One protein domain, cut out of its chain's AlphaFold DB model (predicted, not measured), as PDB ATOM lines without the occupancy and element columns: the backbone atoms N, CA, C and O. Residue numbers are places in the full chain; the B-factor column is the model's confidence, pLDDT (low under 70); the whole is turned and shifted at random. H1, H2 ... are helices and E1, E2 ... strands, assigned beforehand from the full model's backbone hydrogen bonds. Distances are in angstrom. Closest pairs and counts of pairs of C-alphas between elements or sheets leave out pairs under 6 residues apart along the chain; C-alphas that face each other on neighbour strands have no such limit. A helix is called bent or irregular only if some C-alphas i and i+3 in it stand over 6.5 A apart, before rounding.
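This is residues 82 to 185 and 249 to 289 of the 319 residues of an uncharacterized protein of Pseudomonas alkylphenolica (UniProt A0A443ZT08). What shape is this? A short two-stranded hairpin, E1 and E2, packs on residues 112 to 127 of the long helix H1, and H2 and H3 fold back one after the other. H4 packs by its first part on H1, and its residues 269 to 285 stick out as an arm, lengthening an already long body. What makes it up? The printed part has 145 residues, mostly helix, with E1, E2, H1, H2, H3 and H4 in that order; the sheet, E1 - E2, is antiparallel. It is extended, with radius of gyration of the C-alphas 25.6 A and spans of 94 by 31 by 25 A.

Where are the strands? E1, residues 90 to 95, measures 15.2 A from C-alpha 90 at (19.994, 29.838, -19.947); E2, residues 101 to 105, measures 13.5 A. Where are the helices? H1 is residues 110 to 144, 51.9 A; H2 152 to 162, 15.1 A; H3 165 to 183, 27.5 A; H4 249 to 285, 52.1 A, ending at C-alpha 285 (-16.208, -31.354, -27.742). H3 is only just irregular: C-alphas 174 and 177 are 6.7 A apart.

What surrounds the hairpin? E1 and E2 are antiparallel at 155 degrees, with N 92 and O 103 within hydrogen-bond range at 2.9 A. The closest C-alphas of E2 and H1 are Ala 103 and Gly 119, 4.8 A; of E1 and H3, Leu 92 and Pro 167, 6.7 A. How do the helices stand? H1 and H2, a helical hairpin, touch at Tyr 131 and Ala 157, their closest C-alphas, 4.9 A, at a shallow tilt of 23 degrees, opposite ways. H4 touches H1 with residues 253 to 267 alone, closest C-alphas Val 143 and Ala 264, 4.1 A, the same way at 34.8 degrees, shallow but only just short of steep. Every O i to N i+4 pair is within hydrogen-bond range in H2 and H4, 28 of 31 in H1 and 11 of 15 in H3.

How far does it reach? The two C-alphas farthest apart, Phe 185 and His 288, are 95.7 A apart. Where is it cut or uncertain? Residues 186 to 248 are not printed, a gap of 43.0 A between C-alphas 185 and 249; of the links printed whole, none is long. The pLDDT is under 70 at residues 97, 146 to 148 and 284 to 289.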
ATOM      1  N   TYR A  82      13.501  47.629 -15.766       91.75
ATOM      2  CA  TYR A  82      14.697  46.798 -15.638       91.75
ATOM      3  C   TYR A  82      15.148  46.302 -17.017       91.75
ATOM      4  O   TYR A  82      14.361  45.700 -17.750       91.75
ATOM      5  N   SER A  83      16.425  46.497 -17.344       94.19
ATOM      6  CA  SER A  83      17.048  45.932 -18.542       94.19
ATOM      7  C   SER A  83      18.518  45.604 -18.287       94.19
ATOM      8  O   SER A  83      19.268  46.440 -17.782       94.19
ATOM      9  N   ARG A  84      18.941  44.388 -18.648       93.94
ATOM     10  CA  ARG A  84      20.348  43.952 -18.641       93.94
ATOM     11  C   ARG A  84      20.672  43.186 -19.930       93.94
ATOM     12  O   ARG A  84      20.653  41.955 -19.914       93.94
ATOM     13  N   PRO A  85      20.985  43.879 -21.040       89.25
ATOM     14  CA  PRO A  85      21.080  43.267 -22.370       89.25
ATOM     15  C   PRO A  85      22.203  42.229 -22.505       89.25
ATOM     16  O   PRO A  85      22.070  41.302 -23.295       89.25
ATOM     17  N   ASN A  86      23.263  42.343 -21.699       90.12
ATOM     18  CA  ASN A  86      24.422  41.442 -21.723       90.12
ATOM     19  C   ASN A  86      24.246  40.193 -20.839       90.12
ATOM     20  O   ASN A  86      25.214  39.482 -20.588       90.12
ATOM     21  N   THR A  87      23.042  39.952 -20.311       91.25
ATOM     22  CA  THR A  87      22.756  38.752 -19.513       91.25
ATOM     23  C   THR A  87      22.690  37.540 -20.433       91.25
ATOM     24  O   THR A  87      21.959  37.557 -21.424       91.25
ATOM     25  N   GLU A  88      23.443  36.496 -20.099       93.19
ATOM     26  CA  GLU A  88      23.419  35.230 -20.827       93.19
ATOM     27  C   GLU A  88      22.054  34.541 -20.679       93.19
ATOM     28  O   GLU A  88      21.456  34.532 -19.597       93.19
ATOM     29  N   VAL A  89      21.555  33.975 -21.780       95.81
ATOM     30  CA  VAL A  89      20.329  33.171 -21.779       95.81
ATOM     31  C   VAL A  89      20.643  31.751 -21.325       95.81
ATOM     32  O   VAL A  89      21.594  31.130 -21.796       95.81
ATOM     33  N   LEU A  90      19.828  31.207 -20.426       97.44
ATOM     34  CA  LEU A  90      19.994  29.838 -19.947       97.44
ATOM     35  C   LEU A  90      19.254  28.878 -20.877       97.44
ATOM     36  O   LEU A  90      18.028  28.893 -20.924       97.44
ATOM     37  N   SER A  91      19.973  28.021 -21.596       96.44
ATOM     38  CA  SER A  91      19.345  26.983 -22.423       96.44
ATOM     39  C   SER A  91      18.719  25.881 -21.562       96.44
ATOM     40  O   SER A  91      19.345  25.382 -20.628       96.44
ATOM     41  N   LEU A  92      17.494  25.476 -21.901       95.75
ATOM     42  CA  LEU A  92      16.772  24.362 -21.269       95.75
ATOM     43  C   LEU A  92      16.705  23.114 -22.171       95.75
ATOM     44  O   LEU A  92      16.170  22.073 -21.776       95.75
ATOM     45  N   GLY A  93      17.262  23.207 -23.380       92.56
ATOM     46  CA  GLY A  93      17.150  22.196 -24.427       92.56
ATOM     47  C   GLY A  93      15.937  22.422 -25.328       92.56
ATOM     48  O   GLY A  93      15.438  23.541 -25.451       92.56
ATOM     49  N   SER A  94      15.487  21.362 -25.991       90.06
ATOM     50  CA  SER A  94      14.367  21.402 -26.928       90.06
ATOM     51  C   SER A  94      13.217  20.494 -26.501       90.06
ATOM     52  O   SER A  94      13.378  19.628 -25.638       90.06
ATOM     53  N   TYR A  95      12.053  20.738 -27.092       88.56
ATOM     54  CA  TYR A  95      10.833  19.956 -26.930       88.56
ATOM     55  C   TYR A  95      10.069  19.889 -28.264       88.56
ATOM     56  O   TYR A  95      10.294  20.699 -29.172       88.56
ATOM     57  N   GLY A  96       9.156  18.931 -28.378       81.38
ATOM     58  CA  GLY A  96       8.300  18.680 -29.528       81.38
ATOM     59  C   GLY A  96       8.664  17.399 -30.281       81.38
ATOM     60  O   GLY A  96       9.827  17.104 -30.546       81.38
ATOM     61  N   SER A  97       7.636  16.662 -30.710       68.50
ATOM     62  CA  SER A  97       7.751  15.462 -31.554       68.50
ATOM     63  C   SER A  97       7.921  15.764 -33.055       68.50
ATOM     64  O   SER A  97       8.014  14.840 -33.862       68.50
ATOM     65  N   GLY A  98       7.955  17.049 -33.434       71.44
ATOM     66  CA  GLY A  98       8.101  17.552 -34.805       71.44
ATOM     67  C   GLY A  98       9.270  18.544 -34.931       71.44
ATOM     68  O   GLY A  98      10.379  18.201 -34.516       71.44
ATOM     69  N   PRO A  99       9.088  19.758 -35.499       79.31
ATOM     70  CA  PRO A  99      10.154  20.757 -35.483       79.31
ATOM     71  C   PRO A  99      10.540  21.066 -34.031       79.31
ATOM     72  O   PRO A  99       9.692  21.450 -33.228       79.31
ATOM     73  N   GLN A 100      11.817  20.857 -33.706       82.31
ATOM     74  CA  GLN A 100      12.357  21.042 -32.362       82.31
ATOM     75  C   GLN A 100      12.205  22.506 -31.940       82.31
ATOM     76  O   GLN A 100      12.782  23.400 -32.567       82.31
ATOM     77  N   VAL A 101      11.436  22.751 -30.880       89.62
ATOM     78  CA  VAL A 101      11.296  24.079 -30.279       89.62
ATOM     79  C   VAL A 101      12.302  24.194 -29.146       89.62
ATOM     80  O   VAL A 101      12.274  23.408 -28.203       89.62
ATOM     81  N   TYR A 102      13.208  25.165 -29.232       92.50
ATOM     82  CA  TYR A 102      14.205  25.410 -28.192       92.50
ATOM     83  C   TYR A 102      13.617  26.268 -27.075       92.50
ATOM     84  O   TYR A 102      13.094  27.354 -27.327       92.50
ATOM     85  N   ALA A 103      13.736  25.795 -25.838       96.25
ATOM     86  CA  ALA A 103      13.372  26.545 -24.651       96.25
ATOM     87  C   ALA A 103      14.619  27.131 -23.987       96.25
ATOM     88  O   ALA A 103      15.670  26.494 -23.893       96.25
ATOM     89  N   TYR A 104      14.480  28.350 -23.486       97.31
ATOM     90  CA  TYR A 104      15.520  29.060 -22.761       97.31
ATOM     91  C   TYR A 104      14.891  29.963 -21.699       97.31
ATOM     92  O   TYR A 104      13.699  30.266 -21.763       97.31
ATOM     93  N   VAL A 105      15.700  30.390 -20.734       98.25
ATOM     94  CA  VAL A 105      15.346  31.421 -19.759       98.25
ATOM     95  C   VAL A 105      16.099  32.696 -20.085       98.25
ATOM     96  O   VAL A 105      17.329  32.729 -20.087       98.25
ATOM     97  N   ASP A 106      15.342  33.749 -20.361       97.69
ATOM     98  CA  ASP A 106      15.850  35.073 -20.686       97.69
ATOM     99  C   ASP A 106      15.517  36.063 -19.569       97.69
ATOM    100  O   ASP A 106      14.388  36.524 -19.443       97.69
ATOM    101  N   ALA A 107      16.517  36.426 -18.767       97.19
ATOM    102  CA  ALA A 107      16.372  37.401 -17.686       97.19
ATOM    103  C   ALA A 107      16.849  38.816 -18.061       97.19
ATOM    104  O   ALA A 107      17.098  39.640 -17.179       97.19
ATOM    105  N   ARG A 108      16.984  39.131 -19.361       97.06
ATOM    106  CA  ARG A 108      17.381  40.474 -19.819       97.06
ATOM    107  C   ARG A 108      16.320  41.520 -19.499       97.06
ATOM    108  O   ARG A 108      16.671  42.670 -19.247       97.06
ATOM    109  N   THR A 109      15.046  41.128 -19.485       96.62
ATOM    110  CA  THR A 109      13.912  41.976 -19.092       96.62
ATOM    111  C   THR A 109      12.895  41.182 -18.265       96.62
ATOM    112  O   THR A 109      12.844  39.955 -18.387       96.62
ATOM    113  N   PRO A 110      12.033  41.840 -17.462       96.06
ATOM    114  CA  PRO A 110      10.980  41.148 -16.714       96.06
ATOM    115  C   PRO A 110      10.027  40.371 -17.627       96.06
ATOM    116  O   PRO A 110       9.674  39.235 -17.334       96.06
ATOM    117  N   GLY A 111       9.647  40.972 -18.760       95.31
ATOM    118  CA  GLY A 111       8.727  40.356 -19.716       95.31
ATOM    119  C   GLY A 111       9.306  39.094 -20.351       95.31
ATOM    120  O   GLY A 111       8.615  38.081 -20.423       95.31
ATOM    121  N   ALA A 112      10.582  39.124 -20.746       97.06
ATOM    122  CA  ALA A 112      11.255  37.954 -21.304       97.06
ATOM    123  C   ALA A 112      11.368  36.814 -20.275       97.06
ATOM    124  O   ALA A 112      11.125  35.651 -20.606       97.06
ATOM    125  N   TYR A 113      11.636  37.149 -19.007       98.12
ATOM    126  CA  TYR A 113      11.739  36.160 -17.934       98.12
ATOM    127  C   TYR A 113      10.396  35.478 -17.671       98.12
ATOM    128  O   TYR A 113      10.316  34.254 -17.605       98.12
ATOM    129  N   VAL A 114       9.319  36.267 -17.602       97.75
ATOM    130  CA  VAL A 114       7.949  35.758 -17.438       97.75
ATOM    131  C   VAL A 114       7.549  34.866 -18.618       97.75
ATOM    132  O   VAL A 114       7.016  33.779 -18.411       97.75
ATOM    133  N   GLN A 115       7.845  35.276 -19.854       97.12
ATOM    134  CA  GLN A 115       7.544  34.476 -21.049       97.12
ATOM    135  C   GLN A 115       8.321  33.153 -21.092       97.12
ATOM    136  O   GLN A 115       7.802  32.150 -21.584       97.12
ATOM    137  N   SER A 116       9.535  33.125 -20.535       98.19
ATOM    138  CA  SER A 116      10.393  31.934 -20.513       98.19
ATOM    139  C   SER A 116       9.782  30.754 -19.748       98.19
ATOM    140  O   SER A 116      10.103  29.598 -20.039       98.19
ATOM    141  N   VAL A 117       8.872  31.014 -18.800       98.19
ATOM    142  CA  VAL A 117       8.234  29.954 -18.005       98.19
ATOM    143  C   VAL A 117       7.479  28.962 -18.886       98.19
ATOM    144  O   VAL A 117       7.537  27.758 -18.644       98.19
ATOM    145  N   HIS A 118       6.819  29.439 -19.943       97.00
ATOM    146  CA  HIS A 118       6.052  28.567 -20.829       97.00
ATOM    147  C   HIS A 118       6.940  27.509 -21.505       97.00
ATOM    148  O   HIS A 118       6.609  26.324 -21.517       97.00
ATOM    149  N   GLY A 119       8.114  27.914 -22.002       96.25
ATOM    150  CA  GLY A 119       9.086  26.984 -22.580       96.25
ATOM    151  C   GLY A 119       9.591  25.965 -21.555       96.25
ATOM    152  O   GLY A 119       9.671  24.773 -21.852       96.25
ATOM    153  N   ALA A 120       9.868  26.409 -20.327       97.81
ATOM    154  CA  ALA A 120      10.307  25.533 -19.243       97.81
ATOM    155  C   ALA A 120       9.250  24.492 -18.844       97.81
ATOM    156  O   ALA A 120       9.580  23.320 -18.648       97.81
ATOM    157  N   GLN A 121       7.979  24.901 -18.772       98.12
ATOM    158  CA  GLN A 121       6.850  24.005 -18.514       98.12
ATOM    159  C   GLN A 121       6.734  22.930 -19.595       98.12
ATOM    160  O   GLN A 121       6.583  21.755 -19.265       98.12
ATOM    161  N   ASN A 122       6.853  23.313 -20.868       96.69
ATOM    162  CA  ASN A 122       6.759  22.376 -21.985       96.69
ATOM    163  C   ASN A 122       7.889  21.339 -21.954       96.69
ATOM    164  O   ASN A 122       7.614  20.142 -22.018       96.69
ATOM    165  N   VAL A 123       9.141  21.776 -21.761       96.69
ATOM    166  CA  VAL A 123      10.289  20.859 -21.643       96.69
ATOM    167  C   VAL A 123      10.118  19.897 -20.469       96.69
ATOM    168  O   VAL A 123      10.344  18.697 -20.619       96.69
ATOM    169  N   MET A 124       9.729  20.397 -19.293       97.56
ATOM    170  CA  MET A 124       9.544  19.545 -18.117       97.56
ATOM    171  C   MET A 124       8.405  18.540 -18.326       97.56
ATOM    172  O   MET A 124       8.571  17.352 -18.058       97.56
ATOM    173  N   SER A 125       7.265  19.006 -18.844       96.81
ATOM    174  CA  SER A 125       6.096  18.172 -19.130       96.81
ATOM    175  C   SER A 125       6.436  17.037 -20.095       96.81
ATOM    176  O   SER A 125       6.112  15.880 -19.829       96.81
ATOM    177  N   GLU A 126       7.164  17.339 -21.172       95.69
ATOM    178  CA  GLU A 126       7.586  16.334 -22.147       95.69
ATOM    179  C   GLU A 126       8.520  15.289 -21.533       95.69
ATOM    180  O   GLU A 126       8.290  14.090 -21.694       95.69
ATOM    181  N   ARG A 127       9.530  15.712 -20.763       96.38
ATOM    182  CA  ARG A 127      10.461  14.786 -20.095       96.38
ATOM    183  C   ARG A 127       9.733  13.857 -19.121       96.38
ATOM    184  O   ARG A 127       9.964  12.647 -19.136       96.38
ATOM    185  N   VAL A 128       8.804  14.396 -18.329       97.94
ATOM    186  CA  VAL A 128       7.952  13.598 -17.435       97.94
ATOM    187  C   VAL A 128       7.041  12.659 -18.228       97.94
ATOM    188  O   VAL A 128       6.832  11.515 -17.819       97.94
ATOM    189  N   SER A 129       6.514  13.099 -19.371       96.88
ATOM    190  CA  SER A 129       5.697  12.246 -20.235       96.88
ATOM    191  C   SER A 129       6.503  11.097 -20.837       96.88
ATOM    192  O   SER A 129       6.020   9.966 -20.850       96.88
ATOM    193  N   HIS A 130       7.733  11.348 -21.290       95.69
ATOM    194  CA  HIS A 130       8.626  10.305 -21.795       95.69
ATOM    195  C   HIS A 130       8.943   9.262 -20.723       95.69
ATOM    196  O   HIS A 130       8.910   8.070 -21.017       95.69
ATOM    197  N   TYR A 131       9.167   9.688 -19.475       97.62
ATOM    198  CA  TYR A 131       9.323   8.762 -18.351       97.62
ATOM    199  C   TYR A 131       8.096   7.860 -18.181       97.62
ATOM    200  O   TYR A 131       8.244   6.641 -18.132       97.62
ATOM    201  N   LYS A 132       6.888   8.439 -18.147       97.56
ATOM    202  CA  LYS A 132       5.643   7.670 -17.988       97.56
ATOM    203  C   LYS A 132       5.457   6.659 -19.119       97.56
ATOM    204  O   LYS A 132       5.244   5.484 -18.856       97.56
ATOM    205  N   MET A 133       5.630   7.095 -20.367       95.88
ATOM    206  CA  MET A 133       5.511   6.219 -21.536       95.88
ATOM    207  C   MET A 133       6.538   5.080 -21.522       95.88
ATOM    208  O   MET A 133       6.201   3.946 -21.861       95.88
ATOM    209  N   ALA A 134       7.786   5.367 -21.140       95.88
ATOM    210  CA  ALA A 134       8.825   4.351 -21.031       95.88
ATOM    211  C   ALA A 134       8.517   3.351 -19.904       95.88
ATOM    212  O   ALA A 134       8.687   2.149 -20.094       95.88
ATOM    213  N   ALA A 135       8.031   3.829 -18.754       96.81
ATOM    214  CA  ALA A 135       7.642   2.981 -17.631       96.81
ATOM    215  C   ALA A 135       6.452   2.073 -17.989       96.81
ATOM    216  O   ALA A 135       6.495   0.874 -17.714       96.81
ATOM    217  N   ASP A 136       5.437   2.604 -18.672       95.62
ATOM    218  CA  ASP A 136       4.288   1.822 -19.144       95.62
ATOM    219  C   ASP A 136       4.711   0.759 -20.165       95.62
ATOM    220  O   ASP A 136       4.276  -0.393 -20.096       95.62
ATOM    221  N   ARG A 137       5.603   1.116 -21.102       93.81
ATOM    222  CA  ARG A 137       6.174   0.153 -22.053       93.81
ATOM    223  C   ARG A 137       6.933  -0.954 -21.324       93.81
ATOM    224  O   ARG A 137       6.683  -2.120 -21.605       93.81
ATOM    225  N   TYR A 138       7.768  -0.601 -20.347       95.12
ATOM    226  CA  TYR A 138       8.470  -1.578 -19.518       95.12
ATOM    227  C   TYR A 138       7.497  -2.560 -18.848       95.12
ATOM    228  O   TYR A 138       7.705  -3.771 -18.915       95.12
ATOM    229  N   VAL A 139       6.405  -2.071 -18.246       95.12
ATOM    230  CA  VAL A 139       5.381  -2.940 -17.635       95.12
ATOM    231  C   VAL A 139       4.777  -3.886 -18.674       95.12
ATOM    232  O   VAL A 139       4.681  -5.085 -18.419       95.12
ATOM    233  N   ASN A 140       4.407  -3.377 -19.850       92.75
ATOM    234  CA  ASN A 140       3.831  -4.193 -20.921       92.75
ATOM    235  C   ASN A 140       4.798  -5.277 -21.420       92.75
ATOM    236  O   ASN A 140       4.381  -6.416 -21.649       92.75
ATOM    237  N   ASP A 141       6.086  -4.964 -21.536       91.69
ATOM    238  CA  ASP A 141       7.116  -5.919 -21.953       91.69
ATOM    239  C   ASP A 141       7.308  -7.025 -20.902       91.69
ATOM    240  O   ASP A 141       7.341  -8.211 -21.243       91.69
ATOM    241  N   VAL A 142       7.332  -6.659 -19.612       92.38
ATOM    242  CA  VAL A 142       7.395  -7.618 -18.495       92.38
ATOM    243  C   VAL A 142       6.162  -8.527 -18.468       92.38
ATOM    244  O   VAL A 142       6.294  -9.742 -18.328       92.38
ATOM    245  N   VAL A 143       4.962  -7.961 -18.620       91.94
ATOM    246  CA  VAL A 143       3.693  -8.709 -18.556       91.94
ATOM    247  C   VAL A 143       3.505  -9.628 -19.763       91.94
ATOM    248  O   VAL A 143       3.018 -10.748 -19.610       91.94
ATOM    249  N   SER A 144       3.896  -9.184 -20.958       88.44
ATOM    250  CA  SER A 144       3.813  -9.990 -22.183       88.44
ATOM    251  C   SER A 144       4.832 -11.135 -22.221       88.44
ATOM    252  O   SER A 144       4.654 -12.080 -22.992       88.44
ATOM    253  N   GLY A 145       5.875 -11.082 -21.384       78.88
ATOM    254  CA  GLY A 145       6.963 -12.058 -21.388       78.88
ATOM    255  C   GLY A 145       7.863 -11.937 -22.619       78.88
ATOM    256  O   GLY A 145       8.509 -12.916 -22.999       78.88
ATOM    257  N   THR A 146       7.888 -10.763 -23.259       67.25
ATOM    258  CA  THR A 146       8.752 -10.508 -24.415       67.25
ATOM    259  C   THR A 146      10.215 -10.518 -23.962       67.25
ATOM    260  O   THR A 146      10.555 -10.070 -22.867       67.25
ATOM    261  N   ILE A 147      11.081 -11.121 -24.780       55.31
ATOM    262  CA  ILE A 147      12.461 -11.470 -24.433       55.31
ATOM    263  C   ILE A 147      13.256 -10.178 -24.166       55.31
ATOM    264  O   ILE A 147      13.650  -9.475 -25.088       55.31
ATOM    265  N   VAL A 148      13.490  -9.918 -22.874       61.09
ATOM    266  CA  VAL A 148      14.238  -8.805 -22.257       61.09
ATOM    267  C   VAL A 148      13.476  -7.476 -22.168       61.09
ATOM    268  O   VAL A 148      13.721  -6.542 -22.926       61.09
ATOM    269  N   ALA A 149      12.622  -7.347 -21.147       72.12
ATOM    270  CA  ALA A 149      12.209  -6.032 -20.663       72.12
ATOM    271  C   ALA A 149      13.459  -5.216 -20.277       72.12
ATOM    272  O   ALA A 149      14.180  -5.579 -19.345       72.12
ATOM    273  N   SER A 150      13.738  -4.145 -21.021       84.50
ATOM    274  CA  SER A 150      14.881  -3.263 -20.777       84.50
ATOM    275  C   SER A 150      14.434  -2.019 -20.024       84.50
ATOM    276  O   SER A 150      13.485  -1.347 -20.417       84.50
ATOM    277  N   ASP A 151      15.152  -1.672 -18.960       91.88
ATOM    278  CA  ASP A 151      14.958  -0.425 -18.223       91.88
ATOM    279  C   ASP A 151      15.723   0.765 -18.826       91.88
ATOM    280  O   ASP A 151      15.558   1.891 -18.358       91.88
ATOM    281  N   SER A 152      16.505   0.558 -19.893       93.81
ATOM    282  CA  SER A 152      17.336   1.593 -20.527       93.81
ATOM    283  C   SER A 152      16.551   2.862 -20.869       93.81
ATOM    284  O   SER A 152      17.008   3.966 -20.573       93.81
ATOM    285  N   ASP A 153      15.378   2.734 -21.489       93.38
ATOM    286  CA  ASP A 153      14.590   3.900 -21.908       93.38
ATOM    287  C   ASP A 153      14.018   4.662 -20.708       93.38
ATOM    288  O   ASP A 153      13.990   5.895 -20.712       93.38
ATOM    289  N   VAL A 154      13.648   3.945 -19.642       96.81
ATOM    290  CA  VAL A 154      13.193   4.561 -18.392       96.81
ATOM    291  C   VAL A 154      14.343   5.298 -17.715       96.81
ATOM    292  O   VAL A 154      14.185   6.454 -17.332       96.81
ATOM    293  N   LEU A 155      15.523   4.677 -17.621       96.88
ATOM    294  CA  LEU A 155      16.712   5.289 -17.023       96.88
ATOM    295  C   LEU A 155      17.176   6.527 -17.800       96.88
ATOM    296  O   LEU A 155      17.536   7.530 -17.186       96.88
ATOM    297  N   LYS A 156      17.110   6.506 -19.138       96.38
ATOM    298  CA  LYS A 156      17.371   7.691 -19.972       96.38
ATOM    299  C   LYS A 156      16.368   8.809 -19.697       96.38
ATOM    300  O   LYS A 156      16.772   9.966 -19.593       96.38
ATOM    301  N   ALA A 157      15.083   8.482 -19.562       96.88
ATOM    302  CA  ALA A 157      14.058   9.472 -19.247       96.88
ATOM    303  C   ALA A 157      14.240  10.066 -17.837       96.88
ATOM    304  O   ALA A 157      14.138  11.280 -17.678       96.88
ATOM    305  N   ILE A 158      14.593   9.244 -16.841       98.00
ATOM    306  CA  ILE A 158      14.945   9.704 -15.487       98.00
ATOM    307  C   ILE A 158      16.142  10.655 -15.547       98.00
ATOM    308  O   ILE A 158      16.050  11.777 -15.057       98.00
ATOM    309  N   ALA A 159      17.228  10.260 -16.218       97.38
ATOM    310  CA  ALA A 159      18.415  11.098 -16.367       97.38
ATOM    311  C   ALA A 159      18.102  12.432 -17.065       97.38
ATOM    312  O   ALA A 159      18.649  13.473 -16.702       97.38
ATOM    313  N   ALA A 160      17.187  12.429 -18.042       96.44
ATOM    314  CA  ALA A 160      16.726  13.651 -18.687       96.44
ATOM    315  C   ALA A 160      15.965  14.569 -17.715       96.44
ATOM    316  O   ALA A 160      16.143  15.784 -17.788       96.44
ATOM    317  N   ILE A 161      15.138  14.039 -16.811       97.75
ATOM    318  CA  ILE A 161      14.468  14.852 -15.784       97.75
ATOM    319  C   ILE A 161      15.488  15.373 -14.763       97.75
ATOM    320  O   ILE A 161      15.493  16.563 -14.456       97.75
ATOM    321  N   ASP A 162      16.412  14.527 -14.306       97.25
ATOM    322  CA  ASP A 162      17.447  14.906 -13.338       97.25
ATOM    323  C   ASP A 162      18.368  16.011 -13.874       97.25
ATOM    324  O   ASP A 162      18.728  16.939 -13.146       97.25
ATOM    325  N   ALA A 163      18.676  15.979 -15.174       96.75
ATOM    326  CA  ALA A 163      19.437  17.025 -15.850       96.75
ATOM    327  C   ALA A 163      18.753  18.407 -15.806       96.75
ATOM    328  O   ALA A 163      19.421  19.418 -16.014       96.75
ATOM    329  N   MET A 164      17.449  18.478 -15.510       97.56
ATOM    330  CA  MET A 164      16.721  19.741 -15.358       97.56
ATOM    331  C   MET A 164      16.836  20.354 -13.960       97.56
ATOM    332  O   MET A 164      16.501  21.529 -13.810       97.56
ATOM    333  N   ARG A 165      17.333  19.628 -12.948       97.50
ATOM    334  CA  ARG A 165      17.454  20.147 -11.570       97.50
ATOM    335  C   ARG A 165      18.297  21.421 -11.516       97.50
ATOM    336  O   ARG A 165      17.824  22.459 -11.063       97.50
ATOM    337  N   GLY A 166      19.516  21.359 -12.058       97.56
ATOM    338  CA  GLY A 166      20.435  22.500 -12.116       97.56
ATOM    339  C   GLY A 166      19.859  23.699 -12.885       97.56
ATOM    340  O   GLY A 166      19.781  24.789 -12.318       97.56
ATOM    341  N   PRO A 167      19.402  23.522 -14.139       97.88
ATOM    342  CA  PRO A 167      18.776  24.593 -14.908       97.88
ATOM    343  C   PRO A 167      17.542  25.214 -14.239       97.88
ATOM    344  O   PRO A 167      17.410  26.433 -14.248       97.88
ATOM    345  N   MET A 168      16.655  24.426 -13.618       98.12
ATOM    346  CA  MET A 168      15.473  24.976 -12.938       98.12
ATOM    347  C   MET A 168      15.855  25.784 -11.693       98.12
ATOM    348  O   MET A 168      15.342  26.885 -11.510       98.12
ATOM    349  N   ALA A 169      16.804  25.301 -10.886       98.25
ATOM    350  CA  ALA A 169      17.342  26.080  -9.771       98.25
ATOM    351  C   ALA A 169      17.987  27.389 -10.261       98.25
ATOM    352  O   ALA A 169      17.727  28.462  -9.717       98.25
ATOM    353  N   LYS A 170      18.765  27.325 -11.350       98.25
ATOM    354  CA  LYS A 170      19.396  28.508 -11.938       98.25
ATOM    355  C   LYS A 170      18.373  29.511 -12.467       98.25
ATOM    356  O   LYS A 170      18.562  30.710 -12.290       98.25
ATOM    357  N   ALA A 171      17.279  29.040 -13.066       98.12
ATOM    358  CA  ALA A 171      16.186  29.897 -13.509       98.12
ATOM    359  C   ALA A 171      15.595  30.704 -12.341       98.12
ATOM    360  O   ALA A 171      15.447  31.916 -12.467       98.12
ATOM    361  N   VAL A 172      15.369  30.073 -11.180       98.38
ATOM    362  CA  VAL A 172      14.917  30.772  -9.960       98.38
ATOM    363  C   VAL A 172      15.916  31.857  -9.548       98.38
ATOM    364  O   VAL A 172      15.520  33.001  -9.316       98.38
ATOM    365  N   GLU A 173      17.217  31.548  -9.525       98.00
ATOM    366  CA  GLU A 173      18.266  32.527  -9.195       98.00
ATOM    367  C   GLU A 173      18.284  33.728 -10.152       98.00
ATOM    368  O   GLU A 173      18.565  34.852  -9.728       98.00
ATOM    369  N   MET A 174      17.966  33.522 -11.433       97.88
ATOM    370  CA  MET A 174      17.933  34.589 -12.438       97.88
ATOM    371  C   MET A 174      16.840  35.636 -12.170       97.88
ATOM    372  O   MET A 174      16.953  36.757 -12.667       97.88
ATOM    373  N   SER A 175      15.828  35.334 -11.344       97.50
ATOM    374  CA  SER A 175      14.845  36.336 -10.899       97.50
ATOM    375  C   SER A 175      15.429  37.363  -9.927       97.50
ATOM    376  O   SER A 175      14.983  38.512  -9.901       97.50
ATOM    377  N   LYS A 176      16.441  36.977  -9.139       97.19
ATOM    378  CA  LYS A 176      16.936  37.768  -8.007       97.19
ATOM    379  C   LYS A 176      17.389  39.176  -8.416       97.19
ATOM    380  O   LYS A 176      16.903  40.126  -7.814       97.19
ATOM    381  N   PRO A 177      18.216  39.376  -9.462       96.69
ATOM    382  CA  PRO A 177      18.630  40.722  -9.857       96.69
ATOM    383  C   PRO A 177      17.472  41.613 -10.326       96.69
ATOM    384  O   PRO A 177      17.542  42.832 -10.173       96.69
ATOM    385  N   ILE A 178      16.417  41.016 -10.893       96.06
ATOM    386  CA  ILE A 178      15.209  41.734 -11.313       96.06
ATOM    387  C   ILE A 178      14.435  42.195 -10.073       96.06
ATOM    388  O   ILE A 178      14.038  43.355  -9.979       96.06
ATOM    389  N   LEU A 179      14.242  41.296  -9.105       95.25
ATOM    390  CA  LEU A 179      13.522  41.590  -7.868       95.25
ATOM    391  C   LEU A 179      14.277  42.583  -6.983       95.25
ATOM    392  O   LEU A 179      13.666  43.536  -6.509       95.25
ATOM    393  N   ASP A 180      15.592  42.419  -6.831       94.75
ATOM    394  CA  ASP A 180      16.452  43.331  -6.070       94.75
ATOM    395  C   ASP A 180      16.406  44.752  -6.660       94.75
ATOM    396  O   ASP A 180      16.330  45.733  -5.920       94.75
ATOM    397  N   TYR A 181      16.376  44.879  -7.994       93.38
ATOM    398  CA  TYR A 181      16.211  46.172  -8.659       93.38
ATOM    399  C   TYR A 181      14.891  46.849  -8.278       93.38
ATOM    400  O   TYR A 181      14.891  48.024  -7.927       93.38
ATOM    401  N   TYR A 182      13.771  46.122  -8.310       89.69
ATOM    402  CA  TYR A 182      12.476  46.697  -7.938       89.69
ATOM    403  C   TYR A 182      12.339  46.946  -6.430       89.69
ATOM    404  O   TYR A 182      11.677  47.905  -6.037       89.69
ATOM    405  N   ALA A 183      12.987  46.132  -5.594       89.06
ATOM    406  CA  ALA A 183      13.003  46.289  -4.141       89.06
ATOM    407  C   ALA A 183      13.810  47.512  -3.675       89.06
ATOM    408  O   ALA A 183      13.550  48.039  -2.596       89.06
ATOM    409  N   ALA A 184      14.758  47.993  -4.487       87.31
ATOM    410  CA  ALA A 184      15.531  49.198  -4.190       87.31
ATOM    411  C   ALA A 184      14.686  50.487  -4.208       87.31
ATOM    412  O   ALA A 184      15.138  51.521  -3.713       87.31
ATOM    413  N   PHE A 185      13.471  50.449  -4.767       79.56
ATOM    414  CA  PHE A 185      12.585  51.608  -4.801       79.56
ATOM    415  C   PHE A 185      11.637  51.618  -3.594       79.56
ATOM    416  O   PHE A 185      10.966  50.619  -3.330       79.56
ATOM    417  N   TYR A 249      12.246   9.888  -9.271       97.25
ATOM    418  CA  TYR A 249      11.705   9.015 -10.319       97.25
ATOM    419  C   TYR A 249      12.356   7.625 -10.320       97.25
ATOM    420  O   TYR A 249      11.726   6.651 -10.726       97.25
ATOM    421  N   ALA A 250      13.584   7.507  -9.808       96.31
ATOM    422  CA  ALA A 250      14.239   6.222  -9.590       96.31
ATOM    423  C   ALA A 250      13.473   5.350  -8.580       96.31
ATOM    424  O   ALA A 250      13.220   4.176  -8.857       96.31
ATOM    425  N   ASP A 251      13.039   5.927  -7.454       97.62
ATOM    426  CA  ASP A 251      12.252   5.201  -6.450       97.62
ATOM    427  C   ASP A 251      10.853   4.860  -6.971       97.62
ATOM    428  O   ASP A 251      10.372   3.742  -6.775       97.62
ATOM    429  N   GLN A 252      10.219   5.782  -7.707       97.44
ATOM    430  CA  GLN A 252       8.947   5.494  -8.377       97.44
ATOM    431  C   GLN A 252       9.084   4.314  -9.339       97.44
ATOM    432  O   GLN A 252       8.257   3.404  -9.328       97.44
ATOM    433  N   PHE A 253      10.147   4.289 -10.142       97.62
ATOM    434  CA  PHE A 253      10.372   3.194 -11.070       97.62
ATOM    435  C   PHE A 253      10.709   1.879 -10.358       97.62
ATOM    436  O   PHE A 253      10.295   0.810 -10.805       97.62
ATOM    437  N   ALA A 254      11.412   1.920  -9.222       97.06
ATOM    438  CA  ALA A 254      11.623   0.733  -8.398       97.06
ATOM    439  C   ALA A 254      10.290   0.115  -7.940       97.06
ATOM    440  O   ALA A 254      10.155  -1.109  -7.936       97.06
ATOM    441  N   GLU A 255       9.294   0.941  -7.619       97.25
ATOM    442  CA  GLU A 255       7.948   0.472  -7.289       97.25
ATOM    443  C   GLU A 255       7.197  -0.067  -8.515       97.25
ATOM    444  O   GLU A 255       6.627  -1.159  -8.454       97.25
ATOM    445  N   VAL A 256       7.286   0.616  -9.663       96.56
ATOM    446  CA  VAL A 256       6.745   0.122 -10.944       96.56
ATOM    447  C   VAL A 256       7.302  -1.264 -11.278       96.56
ATOM    448  O   VAL A 256       6.550  -2.150 -11.681       96.56
ATOM    449  N   LYS A 257       8.600  -1.504 -11.045       95.62
ATOM    450  CA  LYS A 257       9.220  -2.822 -11.256       95.62
ATOM    451  C   LYS A 257       8.580  -3.913 -10.400       95.62
ATOM    452  O   LYS A 257       8.315  -4.999 -10.913       95.62
ATOM    453  N   LYS A 258       8.291  -3.642  -9.123       95.75
ATOM    454  CA  LYS A 258       7.604  -4.609  -8.247       95.75
ATOM    455  C   LYS A 258       6.191  -4.901  -8.750       95.75
ATOM    456  O   LYS A 258       5.797  -6.063  -8.832       95.75
ATOM    457  N   GLN A 259       5.452  -3.860  -9.129       95.31
ATOM    458  CA  GLN A 259       4.094  -3.997  -9.655       95.31
ATOM    459  C   GLN A 259       4.068  -4.795 -10.965       95.31
ATOM    460  O   GLN A 259       3.235  -5.687 -11.117       95.31
ATOM    461  N   ALA A 260       5.022  -4.555 -11.868       94.69
ATOM    462  CA  ALA A 260       5.143  -5.282 -13.130       94.69
ATOM    463  C   ALA A 260       5.304  -6.799 -12.919       94.69
ATOM    464  O   ALA A 260       4.659  -7.586 -13.608       94.69
ATOM    465  N   VAL A 261       6.107  -7.220 -11.933       93.62
ATOM    466  CA  VAL A 261       6.293  -8.645 -11.597       93.62
ATOM    467  C   VAL A 261       4.996  -9.275 -11.086       93.62
ATOM    468  O   VAL A 261       4.653 -10.389 -11.485       93.62
ATOM    469  N   ILE A 262       4.248  -8.566 -10.235       95.62
ATOM    470  CA  ILE A 262       2.949  -9.038  -9.731       95.62
ATOM    471  C   ILE A 262       1.961  -9.203 -10.891       95.62
ATOM    472  O   ILE A 262       1.325 -10.253 -11.013       95.62
ATOM    473  N   LEU A 263       1.869  -8.203 -11.771       95.56
ATOM    474  CA  LEU A 263       1.002  -8.242 -12.947       95.56
ATOM    475  C   LEU A 263       1.392  -9.373 -13.905       95.56
ATOM    476  O   LEU A 263       0.520 -10.090 -14.393       95.56
ATOM    477  N   ALA A 264       2.688  -9.597 -14.130       93.38
ATOM    478  CA  ALA A 264       3.170 -10.697 -14.959       93.38
ATOM    479  C   ALA A 264       2.818 -12.066 -14.361       93.38
ATOM    480  O   ALA A 264       2.360 -12.957 -15.079       93.38
ATOM    481  N   ALA A 265       2.950 -12.235 -13.041       93.44
ATOM    482  CA  ALA A 265       2.545 -13.464 -12.363       93.44
ATOM    483  C   ALA A 265       1.035 -13.721 -12.505       93.44
ATOM    484  O   ALA A 265       0.622 -14.843 -12.813       93.44
ATOM    485  N   GLN A 266       0.207 -12.685 -12.341       95.19
ATOM    486  CA  GLN A 266      -1.242 -12.769 -12.544       95.19
ATOM    487  C   GLN A 266      -1.595 -13.117 -13.998       95.19
ATOM    488  O   GLN A 266      -2.409 -14.013 -14.238       95.19
ATOM    489  N   ALA A 267      -0.949 -12.472 -14.972       93.00
ATOM    490  CA  ALA A 267      -1.143 -12.747 -16.392       93.00
ATOM    491  C   ALA A 267      -0.748 -14.189 -16.754       93.00
ATOM    492  O   ALA A 267      -1.494 -14.881 -17.452       93.00
ATOM    493  N   ALA A 268       0.366 -14.693 -16.215       91.31
ATOM    494  CA  ALA A 268       0.802 -16.074 -16.407       91.31
ATOM    495  C   ALA A 268      -0.193 -17.088 -15.810       91.31
ATOM    496  O   ALA A 268      -0.509 -18.102 -16.442       91.31
ATOM    497  N   GLN A 269      -0.736 -16.812 -14.619       93.19
ATOM    498  CA  GLN A 269      -1.783 -17.639 -14.007       93.19
ATOM    499  C   GLN A 269      -3.069 -17.643 -14.843       93.19
ATOM    500  O   GLN A 269      -3.641 -18.710 -15.087       93.19
ATOM    501  N   ALA A 270      -3.499 -16.476 -15.329       92.81
ATOM    502  CA  ALA A 270      -4.662 -16.352 -16.200       92.81
ATOM    503  C   ALA A 270      -4.466 -17.114 -17.521       92.81
ATOM    504  O   ALA A 270      -5.348 -17.873 -17.930       92.81
ATOM    505  N   ALA A 271      -3.290 -17.002 -18.144       91.25
ATOM    506  CA  ALA A 271      -2.944 -17.741 -19.354       91.25
ATOM    507  C   ALA A 271      -2.945 -19.261 -19.123       91.25
ATOM    508  O   ALA A 271      -3.472 -20.013 -19.945       91.25
ATOM    509  N   LYS A 272      -2.419 -19.732 -17.981       92.69
ATOM    510  CA  LYS A 272      -2.459 -21.153 -17.603       92.69
ATOM    511  C   LYS A 272      -3.895 -21.651 -17.427       92.69
ATOM    512  O   LYS A 272      -4.227 -22.723 -17.928       92.69
ATOM    513  N   LYS A 273      -4.753 -20.876 -16.755       93.94
ATOM    514  CA  LYS A 273      -6.176 -21.208 -16.580       93.94
ATOM    515  C   LYS A 273      -6.909 -21.266 -17.920       93.94
ATOM    516  O   LYS A 273      -7.641 -22.222 -18.155       93.94
ATOM    517  N   LYS A 274      -6.670 -20.296 -18.807       93.94
ATOM    518  CA  LYS A 274      -7.252 -20.264 -20.154       93.94
ATOM    519  C   LYS A 274      -6.850 -21.495 -20.973       93.94
ATOM    520  O   LYS A 274      -7.725 -22.193 -21.466       93.94
ATOM    521  N   ARG A 275      -5.555 -21.836 -21.009       92.56
ATOM    522  CA  ARG A 275      -5.064 -23.053 -21.685       92.56
ATOM    523  C   ARG A 275      -5.695 -24.328 -21.120       92.56
ATOM    524  O   ARG A 275      -6.057 -25.215 -21.879       92.56
ATOM    525  N   ALA A 276      -5.850 -24.425 -19.798       91.88
ATOM    526  CA  ALA A 276      -6.499 -25.579 -19.174       91.88
ATOM    527  C   ALA A 276      -7.992 -25.684 -19.543       91.88
ATOM    528  O   ALA A 276      -8.488 -26.786 -19.769       91.88
ATOM    529  N   GLN A 277      -8.701 -24.554 -19.631       91.62
ATOM    530  CA  GLN A 277     -10.098 -24.506 -20.073       91.62
ATOM    531  C   GLN A 277     -10.246 -24.888 -21.549       91.62
ATOM    532  O   GLN A 277     -11.117 -25.687 -21.874       91.62
ATOM    533  N   GLU A 278      -9.379 -24.373 -22.422       89.44
ATOM    534  CA  GLU A 278      -9.344 -24.728 -23.847       89.44
ATOM    535  C   GLU A 278      -9.081 -26.229 -24.032       89.44
ATOM    536  O   GLU A 278      -9.836 -26.900 -24.725       89.44
ATOM    537  N   GLN A 279      -8.102 -26.790 -23.314       89.25
ATOM    538  CA  GLN A 279      -7.823 -28.231 -23.334       89.25
ATOM    539  C   GLN A 279      -8.991 -29.076 -22.804       89.25
ATOM    540  O   GLN A 279      -9.247 -30.169 -23.310       89.25
ATOM    541  N   ALA A 280      -9.699 -28.611 -21.770       87.12
ATOM    542  CA  ALA A 280     -10.883 -29.298 -21.256       87.12
ATOM    543  C   ALA A 280     -12.048 -29.249 -22.260       87.12
ATOM    544  O   ALA A 280     -12.704 -30.267 -22.480       87.12
ATOM    545  N   TYR A 281     -12.262 -28.103 -22.910       81.94
ATOM    546  CA  TYR A 281     -13.259 -27.933 -23.964       81.94
ATOM    547  C   TYR A 281     -12.952 -28.808 -25.185       81.94
ATOM    548  O   TYR A 281     -13.838 -29.509 -25.666       81.94
ATOM    549  N   GLU A 282     -11.696 -28.861 -25.636       75.62
ATOM    550  CA  GLU A 282     -11.258 -29.772 -26.701       75.62
ATOM    551  C   GLU A 282     -11.463 -31.241 -26.323       75.62
ATOM    552  O   GLU A 282     -11.905 -32.027 -27.155       75.62
ATOM    553  N   LYS A 283     -11.221 -31.639 -25.068       76.38
ATOM    554  CA  LYS A 283     -11.525 -33.009 -24.623       76.38
ATOM    555  C   LYS A 283     -13.028 -33.303 -24.602       76.38
ATOM    556  O   LYS A 283     -13.421 -34.421 -24.920       76.38
ATOM    557  N   GLN A 284     -13.859 -32.326 -24.242       69.12
ATOM    558  CA  GLN A 284     -15.312 -32.488 -24.139       69.12
ATOM    559  C   GLN A 284     -16.030 -32.424 -25.503       69.12
ATOM    560  O   GLN A 284     -16.991 -33.157 -25.713       69.12
ATOM    561  N   TYR A 285     -15.568 -31.587 -26.437       58.62
ATOM    562  CA  TYR A 285     -16.208 -31.354 -27.742       58.62
ATOM    563  C   TYR A 285     -15.407 -31.889 -28.939       58.62
ATOM    564  O   TYR A 285     -15.993 -32.236 -29.964       58.62
ATOM    565  N   GLY A 286     -14.087 -32.045 -28.816       49.34
ATOM    566  CA  GLY A 286     -13.224 -32.670 -29.827       49.34
ATOM    567  C   GLY A 286     -13.401 -34.188 -29.944       49.34
ATOM    568  O   GLY A 286     -12.925 -34.783 -30.905       49.34
ATOM    569  N   TYR A 287     -14.155 -34.814 -29.031       45.81
ATOM    570  CA  TYR A 287     -14.622 -36.199 -29.169       45.81
ATOM    571  C   TYR A 287     -15.982 -36.315 -29.900       45.81
ATOM    572  O   TYR A 287     -16.480 -37.416 -30.124       45.81
ATOM    573  N   HIS A 288     -16.611 -35.204 -30.304       46.28
ATOM    574  CA  HIS A 288     -17.925 -35.208 -30.975       46.28
ATOM    575  C   HIS A 288     -17.906 -34.694 -32.426       46.28
ATOM    576  O   HIS A 288     -18.953 -34.428 -33.007       46.28
ATOM    577  N   GLY A 289     -16.727 -34.642 -33.056       48.22
ATOM    578  CA  GLY A 289     -16.540 -34.248 -34.459       48.22
ATOM    579  C   GLY A 289     -16.195 -35.392 -35.422       48.22
ATOM    580  O   GLY A 289     -15.362 -35.198 -36.301       48.22
TER     581      GLY A 289